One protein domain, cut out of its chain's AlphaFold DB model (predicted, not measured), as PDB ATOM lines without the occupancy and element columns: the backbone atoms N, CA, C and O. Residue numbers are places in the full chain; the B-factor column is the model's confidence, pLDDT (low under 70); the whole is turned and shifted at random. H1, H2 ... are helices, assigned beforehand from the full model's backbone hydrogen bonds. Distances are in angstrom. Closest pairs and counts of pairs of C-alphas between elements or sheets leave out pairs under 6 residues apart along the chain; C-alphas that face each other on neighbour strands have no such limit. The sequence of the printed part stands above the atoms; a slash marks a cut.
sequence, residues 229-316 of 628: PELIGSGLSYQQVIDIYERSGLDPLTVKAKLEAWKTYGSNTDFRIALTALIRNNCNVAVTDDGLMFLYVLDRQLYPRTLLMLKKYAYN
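What this domain is: This is residues 229 to 316 of the 628 residues of the protein "Helo_like_N domain-containing protein" of Serendipita indica (strain DSM 11827) (UniProt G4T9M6). H3 and H5 lie side by side, running the same way, and H4 crosses over both near the middle of the domain. H2 meets the beginnings of H3 and H5 in corners, at residues 252 to 255 of H3 and 285 to 286 of H5, short H1 makes another corner by the start of H2, and H6 packs on H4 and, at residues 295 to 296, on H5. The printed part has 88 residues with six named helices, H1 to H6 in order, and no named strand: all helix. It is compact, with a radius of gyration of the C-alphas of 12.0 A, and spans 32 by 21 by 21 A.

How they stand to each other: Start at H1, residues 229 to 233; it and H2, residues 238 to 248, only just touch, only at the corner, with 3 pairs of C-alphas within 8 A, the closest Ile 232 and Tyr 238 at 6.5 A. Next comes H3, residues 252 to 265, then H4, residues 268 to 280; they touch at a steep tilt of 46 degrees, closest at C-alphas 263 and 271, 5.5 A. The hub is H5, residues 285 to 298, touching four helices; it forms a helical hairpin with H4, C-alphas 278 and 288 being closest at 5.7 A. H5 touches H3 at a shallow tilt of 23 degrees, closest at C-alphas 265 and 296, 6.8 A. Last, H6, residues 303 to 312, touches H4, closest at C-alphas 270 and 304, 6.2 A. Every O i to N i+4 pair is within hydrogen-bond range in H1, H2, H4, H5 and H6; in H3, 8 of 10 are.

Where its parts are: Find C-alpha 229 at (39.224, -35.586, 10.080), where H1 begins. H2 is 15.6 A long, H3 20.5 A, H4 18.4 A and H5 19.8 A. H6 ends at C-alpha 312, (24.782, -18.870, 27.192).

The domain as a whole: The two C-alphas farthest apart, of Gln 239 and Asp 299, are 33.7 A apart. The printed part has no cut, its five links between helices are tight, and no printed residue is under 70 in pLDDT.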
ATOM      1  N   PRO A 229      38.145 -36.573   9.995       93.12
ATOM      2  CA  PRO A 229      39.224 -35.586  10.080       93.12
ATOM      3  C   PRO A 229      38.712 -34.152  10.264       93.12
ATOM      4  O   PRO A 229      39.325 -33.349  10.964       93.12
ATOM      5  N   GLU A 230      37.570 -33.825   9.663       93.44
ATOM      6  CA  GLU A 230      37.001 -32.477   9.675       93.44
ATOM      7  C   GLU A 230      36.347 -32.135  11.015       93.44
ATOM      8  O   GLU A 230      36.466 -31.008  11.506       93.44
ATOM      9  N   LEU A 231      35.667 -33.110  11.622       93.69
ATOM     10  CA  LEU A 231      35.057 -32.969  12.943       93.69
ATOM     11  C   LEU A 231      36.126 -32.873  14.034       93.69
ATOM     12  O   LEU A 231      36.016 -32.022  14.919       93.69
ATOM     13  N   ILE A 232      37.211 -33.643  13.908       95.69
ATOM     14  CA  ILE A 232      38.390 -33.506  14.775       95.69
ATOM     15  C   ILE A 232      39.045 -32.134  14.590       95.69
ATOM     16  O   ILE A 232      39.311 -31.440  15.570       95.69
ATOM     17  N   GLY A 233      39.221 -31.678  13.345       93.06
ATOM     18  CA  GLY A 233      39.720 -30.329  13.043       93.06
ATOM     19  C   GLY A 233      38.827 -29.198  13.578       93.06
ATOM     20  O   GLY A 233      39.292 -28.075  13.785       93.06
ATOM     21  N   SER A 234      37.554 -29.491  13.856       93.50
ATOM     22  CA  SER A 234      36.593 -28.565  14.471       93.50
ATOM     23  C   SER A 234      36.615 -28.595  16.009       93.50
ATOM     24  O   SER A 234      35.886 -27.828  16.636       93.50
ATOM     25  N   GLY A 235      37.476 -29.419  16.617       93.69
ATOM     26  CA  GLY A 235      37.702 -29.486  18.063       93.69
ATOM     27  C   GLY A 235      36.997 -30.637  18.787       93.69
ATOM     28  O   GLY A 235      37.004 -30.649  20.017       93.69
ATOM     29  N   LEU A 236      36.392 -31.590  18.069       96.12
ATOM     30  CA  LEU A 236      35.825 -32.798  18.676       96.12
ATOM     31  C   LEU A 236      36.905 -33.866  18.897       96.12
ATOM     32  O   LEU A 236      37.821 -34.030  18.094       96.12
ATOM     33  N   SER A 237      36.784 -34.631  19.978       96.88
ATOM     34  CA  SER A 237      37.596 -35.837  20.171       96.88
ATOM     35  C   SER A 237      37.126 -36.964  19.251       96.88
ATOM     36  O   SER A 237      35.957 -37.029  18.874       96.88
ATOM     37  N   TYR A 238      38.023 -37.898  18.929       96.00
ATOM     38  CA  TYR A 238      37.685 -39.075  18.122       96.00
ATOM     39  C   TYR A 238      36.501 -39.866  18.709       96.00
ATOM     40  O   TYR A 238      35.588 -40.237  17.977       96.00
ATOM     41  N   GLN A 239      36.460 -40.032  20.038       96.38
ATOM     42  CA  GLN A 239      35.359 -40.722  20.717       96.38
ATOM     43  C   GLN A 239      34.024 -39.987  20.554       96.38
ATOM     44  O   GLN A 239      33.014 -40.621  20.283       96.38
ATOM     45  N   GLN A 240      34.019 -38.654  20.646       96.94
ATOM     46  CA  GLN A 240      32.807 -37.863  20.411       96.94
ATOM     47  C   GLN A 240      32.300 -37.997  18.975       96.94
ATOM     48  O   GLN A 240      31.093 -38.009  18.761       96.94
ATOM     49  N   VAL A 241      33.200 -38.101  17.992       96.69
ATOM     50  CA  VAL A 241      32.803 -38.346  16.600       96.69
ATOM     51  C   VAL A 241      32.131 -39.711  16.467       96.69
ATOM     52  O   VAL A 241      31.064 -39.788  15.866       96.69
ATOM     53  N   ILE A 242      32.697 -40.760  17.070       95.38
ATOM     54  CA  ILE A 242      32.071 -42.091  17.097       95.38
ATOM     55  C   ILE A 242      30.702 -42.029  17.783       95.38
ATOM     56  O   ILE A 242      29.715 -42.466  17.197       95.38
ATOM     57  N   ASP A 243      30.620 -41.406  18.963       96.06
ATOM     58  CA  ASP A 243      29.364 -41.251  19.701       96.06
ATOM     59  C   ASP A 243      28.296 -40.526  18.868       96.06
ATOM     60  O   ASP A 243      27.119 -40.863  18.969       96.06
ATOM     61  N   ILE A 244      28.675 -39.549  18.033       96.75
ATOM     62  CA  ILE A 244      27.745 -38.880  17.111       96.75
ATOM     63  C   ILE A 244      27.128 -39.875  16.135       96.75
ATOM     64  O   ILE A 244      25.907 -39.900  15.990       96.75
ATOM     65  N   TYR A 245      27.937 -40.697  15.475       95.81
ATOM     66  CA  TYR A 245      27.419 -41.653  14.502       95.81
ATOM     67  C   TYR A 245      26.610 -42.762  15.179       95.81
ATOM     68  O   TYR A 245      25.465 -42.992  14.793       95.81
ATOM     69  N   GLU A 246      27.156 -43.389  16.219       94.69
ATOM     70  CA  GLU A 246      26.539 -44.543  16.881       94.69
ATOM     71  C   GLU A 246      25.251 -44.186  17.631       94.69
ATOM     72  O   GLU A 246      24.270 -44.925  17.559       94.69
ATOM     73  N   ARG A 247      25.213 -43.042  18.329       94.50
ATOM     74  CA  ARG A 247      24.056 -42.666  19.162       94.50
ATOM     75  C   ARG A 247      22.975 -41.908  18.403       94.50
ATOM     76  O   ARG A 247      21.865 -41.782  18.914       94.50
ATOM     77  N   SER A 248      23.268 -41.404  17.202       92.94
ATOM     78  CA  SER A 248      22.269 -40.687  16.401       92.94
ATOM     79  C   SER A 248      21.107 -41.575  15.951       92.94
ATOM     80  O   SER A 248      20.018 -41.058  15.712       92.94
ATOM     81  N   GLY A 249      21.337 -42.885  15.798       91.25
ATOM     82  CA  GLY A 249      20.377 -43.812  15.192       91.25
ATOM     83  C   GLY A 249      20.097 -43.542  13.704       91.25
ATOM     84  O   GLY A 249      19.171 -44.127  13.148       91.25
ATOM     85  N   LEU A 250      20.864 -42.652  13.065       93.62
ATOM     86  CA  LEU A 250      20.741 -42.291  11.652       93.62
ATOM     87  C   LEU A 250      21.842 -42.964  10.828       93.62
ATOM     88  O   LEU A 250      22.916 -43.279  11.342       93.62
ATOM     89  N   ASP A 251      21.604 -43.141   9.527       94.56
ATOM     90  CA  ASP A 251      22.654 -43.635   8.642       94.56
ATOM     91  C   ASP A 251      23.809 -42.608   8.533       94.56
ATOM     92  O   ASP A 251      23.573 -41.389   8.550       94.56
ATOM     93  N   PRO A 252      25.075 -43.058   8.404       94.62
ATOM     94  CA  PRO A 252      26.225 -42.153   8.387       94.62
ATOM     95  C   PRO A 252      26.202 -41.091   7.277       94.62
ATOM     96  O   PRO A 252      26.791 -40.017   7.447       94.62
ATOM     97  N   LEU A 253      25.528 -41.348   6.149       92.38
ATOM     98  CA  LEU A 253      25.410 -40.380   5.056       92.38
ATOM     99  C   LEU A 253      24.410 -39.271   5.403       92.38
ATOM    100  O   LEU A 253      24.686 -38.104   5.124       92.38
ATOM    101  N   THR A 254      23.308 -39.593   6.080       93.56
ATOM    102  CA  THR A 254      22.363 -38.600   6.608       93.56
ATOM    103  C   THR A 254      23.008 -37.730   7.683       93.56
ATOM    104  O   THR A 254      22.852 -36.506   7.650       93.56
ATOM    105  N   VAL A 255      23.781 -38.322   8.603       95.88
ATOM    106  CA  VAL A 255      24.549 -37.553   9.600       95.88
ATOM    107  C   VAL A 255      25.518 -36.600   8.898       95.88
ATOM    108  O   VAL A 255      25.535 -35.409   9.206       95.88
ATOM    109  N   LYS A 256      26.264 -37.086   7.896       95.69
ATOM    110  CA  LYS A 256      27.153 -36.254   7.071       95.69
ATOM    111  C   LYS A 256      26.403 -35.083   6.432       95.69
ATOM    112  O   LYS A 256      26.835 -33.943   6.587       95.69
ATOM    113  N   ALA A 257      25.293 -35.350   5.748       95.62
ATOM    114  CA  ALA A 257      24.530 -34.331   5.033       95.62
ATOM    115  C   ALA A 257      24.013 -33.224   5.970       95.62
ATOM    116  O   ALA A 257      24.103 -32.043   5.634       95.62
ATOM    117  N   LYS A 258      23.530 -33.583   7.167       97.12
ATOM    118  CA  LYS A 258      23.094 -32.604   8.179       97.12
ATOM    119  C   LYS A 258      24.258 -31.760   8.699       97.12
ATOM    120  O   LYS A 258      24.161 -30.537   8.727       97.12
ATOM    121  N   LEU A 259      25.385 -32.385   9.041       97.12
ATOM    122  CA  LEU A 259      26.571 -31.659   9.509       97.12
ATOM    123  C   LEU A 259      27.139 -30.722   8.431       97.12
ATOM    124  O   LEU A 259      27.559 -29.609   8.743       97.12
ATOM    125  N   GLU A 260      27.123 -31.134   7.161       96.31
ATOM    126  CA  GLU A 260      27.485 -30.269   6.033       96.31
ATOM    127  C   GLU A 260      26.503 -29.104   5.872       96.31
ATOM    128  O   GLU A 260      26.946 -27.972   5.674       96.31
ATOM    129  N   ALA A 261      25.197 -29.332   6.039       96.44
ATOM    130  CA  ALA A 261      24.203 -28.261   6.028       96.44
ATOM    131  C   ALA A 261      24.465 -27.235   7.142       96.44
ATOM    132  O   ALA A 261      24.481 -26.035   6.866       96.44
ATOM    133  N   TRP A 262      24.778 -27.675   8.364       97.50
ATOM    134  CA  TRP A 262      25.077 -26.768   9.480       97.50
ATOM    135  C   TRP A 262      26.294 -25.880   9.212       97.50
ATOM    136  O   TRP A 262      26.294 -24.709   9.593       97.50
ATOM    137  N   LYS A 263      27.315 -26.388   8.502       96.69
ATOM    138  CA  LYS A 263      28.467 -25.569   8.078       96.69
ATOM    139  C   LYS A 263      28.056 -24.406   7.172       96.69
ATOM    140  O   LYS A 263      28.761 -23.403   7.132       96.69
ATOM    141  N   THR A 264      26.943 -24.524   6.447       96.12
ATOM    142  CA  THR A 264      26.444 -23.460   5.559       96.12
ATOM    143  C   THR A 264      25.636 -22.380   6.283       96.12
ATOM    144  O   THR A 264      25.411 -21.308   5.712       96.12
ATOM    145  N   TYR A 265      25.203 -22.629   7.526       96.12
ATOM    146  CA  TYR A 265      24.342 -21.696   8.261       96.12
ATOM    147  C   TYR A 265      25.084 -20.443   8.735       96.12
ATOM    148  O   TYR A 265      24.476 -19.377   8.824       96.12
ATOM    149  N   GLY A 266      26.392 -20.533   8.988       95.50
ATOM    150  CA  GLY A 266      27.171 -19.424   9.534       95.50
ATOM    151  C   GLY A 266      28.679 -19.572   9.359       95.50
ATOM    152  O   GLY A 266      29.168 -20.220   8.434       95.50
ATOM    153  N   SER A 267      29.429 -18.924  10.244       96.88
ATOM    154  CA  SER A 267      30.889 -18.997  10.298       96.88
ATOM    155  C   SER A 267      31.387 -20.331  10.876       96.88
ATOM    156  O   SER A 267      30.630 -21.117  11.445       96.88
ATOM    157  N   ASN A 268      32.700 -20.581  10.808       96.50
ATOM    158  CA  ASN A 268      33.301 -21.745  11.475       96.50
ATOM    159  C   ASN A 268      33.063 -21.715  12.999       96.50
ATOM    160  O   ASN A 268      32.819 -22.751  13.610       96.50
ATOM    161  N   THR A 269      33.073 -20.526  13.609       96.88
ATOM    162  CA  THR A 269      32.766 -20.349  15.034       96.88
ATOM    163  C   THR A 269      31.332 -20.769  15.351       96.88
ATOM    164  O   THR A 269      31.112 -21.486  16.326       96.88
ATOM    165  N   ASP A 270      30.376 -20.387  14.504       97.31
ATOM    166  CA  ASP A 270      28.963 -20.762  14.638       97.31
ATOM    167  C   ASP A 270      28.789 -22.279  14.518       97.31
ATOM    168  O   ASP A 270      28.143 -22.908  15.359       97.31
ATOM    169  N   PHE A 271      29.467 -22.892  13.543       97.69
ATOM    170  CA  PHE A 271      29.483 -24.344  13.379       97.69
ATOM    171  C   PHE A 271      30.055 -25.066  14.610       97.69
ATOM    172  O   PHE A 271      29.502 -26.070  15.055       97.69
ATOM    173  N   ARG A 272      31.111 -24.538  15.243       97.31
ATOM    174  CA  ARG A 272      31.647 -25.099  16.499       97.31
ATOM    175  C   ARG A 272      30.658 -24.991  17.662       97.31
ATOM    176  O   ARG A 272      30.581 -25.906  18.486       97.31
ATOM    177  N   ILE A 273      29.893 -23.899  17.742       97.50
ATOM    178  CA  ILE A 273      28.815 -23.754  18.734       97.50
ATOM    179  C   ILE A 273      27.733 -24.811  18.481       97.50
ATOM    180  O   ILE A 273      27.340 -25.491  19.428       97.50
ATOM    181  N   ALA A 274      27.323 -25.006  17.225       97.94
ATOM    182  CA  ALA A 274      26.364 -26.035  16.822       97.94
ATOM    183  C   ALA A 274      26.842 -27.459  17.168       97.94
ATOM    184  O   ALA A 274      26.099 -28.228  17.776       97.94
ATOM    185  N   LEU A 275      28.107 -27.795  16.888       97.88
ATOM    186  CA  LEU A 275      28.695 -29.081  17.283       97.88
ATOM    187  C   LEU A 275      28.726 -29.258  18.805       97.88
ATOM    188  O   LEU A 275      28.428 -30.337  19.310       97.88
ATOM    189  N   THR A 276      29.038 -28.203  19.558       97.69
ATOM    190  CA  THR A 276      28.995 -28.278  21.026       97.69
ATOM    191  C   THR A 276      27.566 -28.511  21.525       97.69
ATOM    192  O   THR A 276      27.367 -29.282  22.465       97.69
ATOM    193  N   ALA A 277      26.571 -27.901  20.873       97.56
ATOM    194  CA  ALA A 277      25.162 -28.149  21.160       97.56
ATOM    195  C   ALA A 277      24.784 -29.613  20.907       97.56
ATOM    196  O   ALA A 277      24.123 -30.214  21.750       97.56
ATOM    197  N   LEU A 278      25.256 -30.205  19.805       97.56
ATOM    198  CA  LEU A 278      25.033 -31.618  19.488       97.56
ATOM    199  C   LEU A 278      25.555 -32.537  20.597       97.56
ATOM    200  O   LEU A 278      24.826 -33.398  21.084       97.56
ATOM    201  N   ILE A 279      26.793 -32.315  21.048       97.25
ATOM    202  CA  ILE A 279      27.387 -33.104  22.137       97.25
ATOM    203  C   ILE A 279      26.579 -32.956  23.433       97.25
ATOM    204  O   ILE A 279      26.334 -33.941  24.128       97.25
ATOM    205  N   ARG A 280      26.133 -31.737  23.761       96.62
ATOM    206  CA  ARG A 280      25.330 -31.472  24.966       96.62
ATOM    207  C   ARG A 280      23.935 -32.088  24.911       96.62
ATOM    208  O   ARG A 280      23.401 -32.430  25.958       96.62
ATOM    209  N   ASN A 281      23.388 -32.288  23.716       94.81
ATOM    210  CA  ASN A 281      22.117 -32.972  23.488       94.81
ATOM    211  C   ASN A 281      22.307 -34.480  23.239       94.81
ATOM    212  O   ASN A 281      21.601 -35.078  22.429       94.81
ATOM    213  N   ASN A 282      23.272 -35.100  23.930       95.62
ATOM    214  CA  ASN A 282      23.561 -36.538  23.874       95.62
ATOM    215  C   ASN A 282      23.783 -37.074  22.453       95.62
ATOM    216  O   ASN A 282      23.402 -38.204  22.153       95.62
ATOM    217  N   CYS A 283      24.379 -36.262  21.577       96.06
ATOM    218  CA  CYS A 283      24.617 -36.612  20.180       96.06
ATOM    219  C   CYS A 283      23.341 -36.899  19.363       96.06
ATOM    220  O   CYS A 283      23.411 -37.512  18.298       96.06
ATOM    221  N   ASN A 284      22.171 -36.430  19.814       95.50
ATOM    222  CA  ASN A 284      20.935 -36.557  19.052       95.50
ATOM    223  C   ASN A 284      20.933 -35.562  17.880       95.50
ATOM    224  O   ASN A 284      20.592 -34.382  18.027       95.50
ATOM    225  N   VAL A 285      21.348 -36.053  16.709       96.50
ATOM    226  CA  VAL A 285      21.484 -35.255  15.484       96.50
ATOM    227  C   VAL A 285      20.139 -34.694  15.028       96.50
ATOM    228  O   VAL A 285      20.097 -33.539  14.627       96.50
ATOM    229  N   ALA A 286      19.047 -35.459  15.121       93.06
ATOM    230  CA  ALA A 286      17.725 -35.009  14.682       93.06
ATOM    231  C   ALA A 286      17.211 -33.831  15.526       93.06
ATOM    232  O   ALA A 286      16.896 -32.780  14.982       93.06
ATOM    233  N   VAL A 287      17.231 -33.967  16.856       93.19
ATOM    234  CA  VAL A 287      16.776 -32.907  17.775       93.19
ATOM    235  C   VAL A 287      17.641 -31.651  17.653       93.19
ATOM    236  O   VAL A 287      17.131 -30.532  17.671       93.19
ATOM    237  N   THR A 288      18.958 -31.826  17.512       97.19
ATOM    238  CA  THR A 288      19.874 -30.691  17.339       97.19
ATOM    239  C   THR A 288      19.648 -29.999  15.994       97.19
ATOM    240  O   THR A 288      19.663 -28.773  15.940       97.19
ATOM    241  N   ASP A 289      19.410 -30.761  14.923       97.25
ATOM    242  CA  ASP A 289      19.112 -30.226  13.590       97.25
ATOM    243  C   ASP A 289      17.843 -29.376  13.601       97.25
ATOM    244  O   ASP A 289      17.889 -28.230  13.165       97.25
ATOM    245  N   ASP A 290      16.753 -29.889  14.177       92.69
ATOM    246  CA  ASP A 290      15.483 -29.163  14.287       92.69
ATOM    247  C   ASP A 290      15.657 -27.853  15.071       92.69
ATOM    248  O   ASP A 290      15.196 -26.789  14.645       92.69
ATOM    249  N   GLY A 291      16.396 -27.902  16.184       94.81
ATOM    250  CA  GLY A 291      16.710 -26.725  16.991       94.81
ATOM    251  C   GLY A 291      17.548 -25.687  16.237       94.81
ATOM    252  O   GLY A 291      17.239 -24.495  16.271       94.81
ATOM    253  N   LEU A 292      18.597 -26.109  15.528       97.00
ATOM    254  CA  LEU A 292      19.445 -25.208  14.736       97.00
ATOM    255  C   LEU A 292      18.700 -24.635  13.529       97.00
ATOM    256  O   LEU A 292      18.867 -23.454  13.219       97.00
ATOM    257  N   MET A 293      17.860 -25.442  12.881       95.12
ATOM    258  CA  MET A 293      17.009 -25.018  11.776       95.12
ATOM    259  C   MET A 293      16.002 -23.967  12.217       95.12
ATOM    260  O   MET A 293      15.864 -22.956  11.533       95.12
ATOM    261  N   PHE A 294      15.362 -24.134  13.377       93.50
ATOM    262  CA  PHE A 294      14.494 -23.106  13.951       93.50
ATOM    263  C   PHE A 294      15.232 -21.765  14.104       93.50
ATOM    264  O   PHE A 294      14.749 -20.730  13.639       93.50
ATOM    265  N   LEU A 295      16.439 -21.782  14.685       94.81
ATOM    266  CA  LEU A 295      17.249 -20.571  14.865       94.81
ATOM    267  C   LEU A 295      17.679 -19.936  13.534       94.81
ATOM    268  O   LEU A 295      17.760 -18.712  13.444       94.81
ATOM    269  N   TYR A 296      17.973 -20.750  12.517       95.00
ATOM    270  CA  TYR A 296      18.413 -20.290  11.197       95.00
ATOM    271  C   TYR A 296      17.264 -19.717  10.358       95.00
ATOM    272  O   TYR A 296      17.429 -18.699   9.684       95.00
ATOM    273  N   VAL A 297      16.095 -20.361  10.412       90.81
ATOM    274  CA  VAL A 297      14.887 -19.960   9.677       90.81
ATOM    275  C   VAL A 297      14.280 -18.682  10.248       90.81
ATOM    276  O   VAL A 297      13.707 -17.912   9.479       90.81
ATOM    277  N   LEU A 298      14.429 -18.434  11.555       87.75
ATOM    278  CA  LEU A 298      13.941 -17.216  12.206       87.75
ATOM    279  C   LEU A 298      14.435 -15.951  11.489       87.75
ATOM    280  O   LEU A 298      13.630 -15.143  11.038       87.75
ATOM    281  N   ASP A 299      15.754 -15.799  11.374       91.81
ATOM    282  CA  ASP A 299      16.404 -14.808  10.518       91.81
ATOM    283  C   ASP A 299      17.887 -15.184  10.365       91.81
ATOM    284  O   ASP A 299      18.633 -15.284  11.345       91.81
ATOM    285  N   ARG A 300      18.340 -15.347   9.117       93.88
ATOM    286  CA  ARG A 300      19.721 -15.739   8.799       93.88
ATOM    287  C   ARG A 300      20.774 -14.765   9.342       93.88
ATOM    288  O   ARG A 300      21.878 -15.185   9.673       93.88
ATOM    289  N   GLN A 301      20.466 -13.474   9.418       93.50
ATOM    290  CA  GLN A 301      21.349 -12.447   9.977       93.50
ATOM    291  C   GLN A 301      21.389 -12.490  11.508       93.50
ATOM    292  O   GLN A 301      22.376 -12.055  12.100       93.50
ATOM    293  N   LEU A 302      20.337 -13.001  12.154       94.06
ATOM    294  CA  LEU A 302      20.280 -13.150  13.610       94.06
ATOM    295  C   LEU A 302      20.874 -14.475  14.092       94.06
ATOM    296  O   LEU A 302      21.220 -14.572  15.269       94.06
ATOM    297  N   TYR A 303      21.049 -15.455  13.201       96.38
ATOM    298  CA  TYR A 303      21.553 -16.791  13.526       96.38
ATOM    299  C   TYR A 303      22.818 -16.810  14.415       96.38
ATOM    300  O   TYR A 303      22.811 -17.506  15.431       96.38
ATOM    301  N   PRO A 304      23.877 -16.013  14.157       96.81
ATOM    302  CA  PRO A 304      25.048 -15.997  15.042       96.81
ATOM    303  C   PRO A 304      24.719 -15.522  16.470       96.81
ATOM    304  O   PRO A 304      25.194 -16.091  17.453       96.81
ATOM    305  N   ARG A 305      23.853 -14.507  16.608       96.00
ATOM    306  CA  ARG A 305      23.438 -13.968  17.915       96.00
ATOM    307  C   ARG A 305      22.582 -14.965  18.690       96.00
ATOM    308  O   ARG A 305      22.761 -15.138  19.897       96.00
ATOM    309  N   THR A 306      21.676 -15.659  18.002       96.25
ATOM    310  CA  THR A 306      20.822 -16.676  18.623       96.25
ATOM    311  C   THR A 306      21.605 -17.937  19.004       96.25
ATOM    312  O   THR A 306      21.309 -18.549  20.030       96.25
ATOM    313  N   LEU A 307      22.677 -18.281  18.283       97.06
ATOM    314  CA  LEU A 307      23.622 -19.322  18.701       97.06
ATOM    315  C   LEU A 307      24.426 -18.945  19.950       97.06
ATOM    316  O   LEU A 307      24.647 -19.787  20.824       97.06
ATOM    317  N   LEU A 308      24.864 -17.693  20.072       96.44
ATOM    318  CA  LEU A 308      25.524 -17.227  21.294       96.44
ATOM    319  C   LEU A 308      24.567 -17.251  22.492       96.44
ATOM    320  O   LEU A 308      24.966 -17.647  23.590       96.44
ATOM    321  N   MET A 309      23.297 -16.917  22.265       96.06
ATOM    322  CA  MET A 309      22.229 -17.077  23.248       96.06
ATOM    323  C   MET A 309      22.056 -18.549  23.656       96.06
ATOM    324  O   MET A 309      22.065 -18.853  24.850       96.06
ATOM    325  N   LEU A 310      22.004 -19.475  22.690       97.31
ATOM    326  CA  LEU A 310      21.969 -20.921  22.942       97.31
ATOM    327  C   LEU A 310      23.158 -21.373  23.801       97.31
ATOM    328  O   LEU A 310      22.977 -22.058  24.808       97.31
ATOM    329  N   LYS A 311      24.376 -20.938  23.457       97.12
ATOM    330  CA  LYS A 311      25.593 -21.211  24.236       97.12
ATOM    331  C   LYS A 311      25.480 -20.700  25.674       97.12
ATOM    332  O   LYS A 311      25.882 -21.398  26.604       97.12
ATOM    333  N   LYS A 312      24.950 -19.493  25.869       96.62
ATOM    334  CA  LYS A 312      24.782 -18.870  27.192       96.62
ATOM    335  C   LYS A 312      23.757 -19.595  28.056       96.62
ATOM    336  O   LYS A 312      23.950 -19.674  29.265       96.62
ATOM    337  N   TYR A 313      22.754 -20.215  27.446       95.81
ATOM    338  CA  TYR A 313      21.788 -21.081  28.129       95.81
ATOM    339  C   TYR A 313      22.177 -22.554  28.103       95.81
ATOM    340  O   TYR A 313      21.321 -23.431  27.993       95.81
ATOM    341  N   ALA A 314      23.481 -22.823  28.215       96.69
ATOM    342  CA  ALA A 314      24.042 -24.165  28.325       96.69
ATOM    343  C   ALA A 314      23.575 -25.125  27.215       96.69
ATOM    344  O   ALA A 314      23.453 -26.326  27.441       96.69
ATOM    345  N   TYR A 315      23.354 -24.596  26.009       96.94
ATOM    346  CA  TYR A 315      22.922 -25.340  24.827       96.94
ATOM    347  C   TYR A 315      21.528 -25.981  24.936       96.94
ATOM    348  O   TYR A 315      21.220 -26.931  24.216       96.94
ATOM    349  N   ASN A 316      20.668 -25.442  25.806       96.00
ATOM    350  CA  ASN A 316      19.278 -25.864  25.937       96.00
ATOM    351  C   ASN A 316      18.397 -25.169  24.882       96.00
ATOM    352  O   ASN A 316      18.088 -23.976  24.996       96.00
TER     353      ASN A 316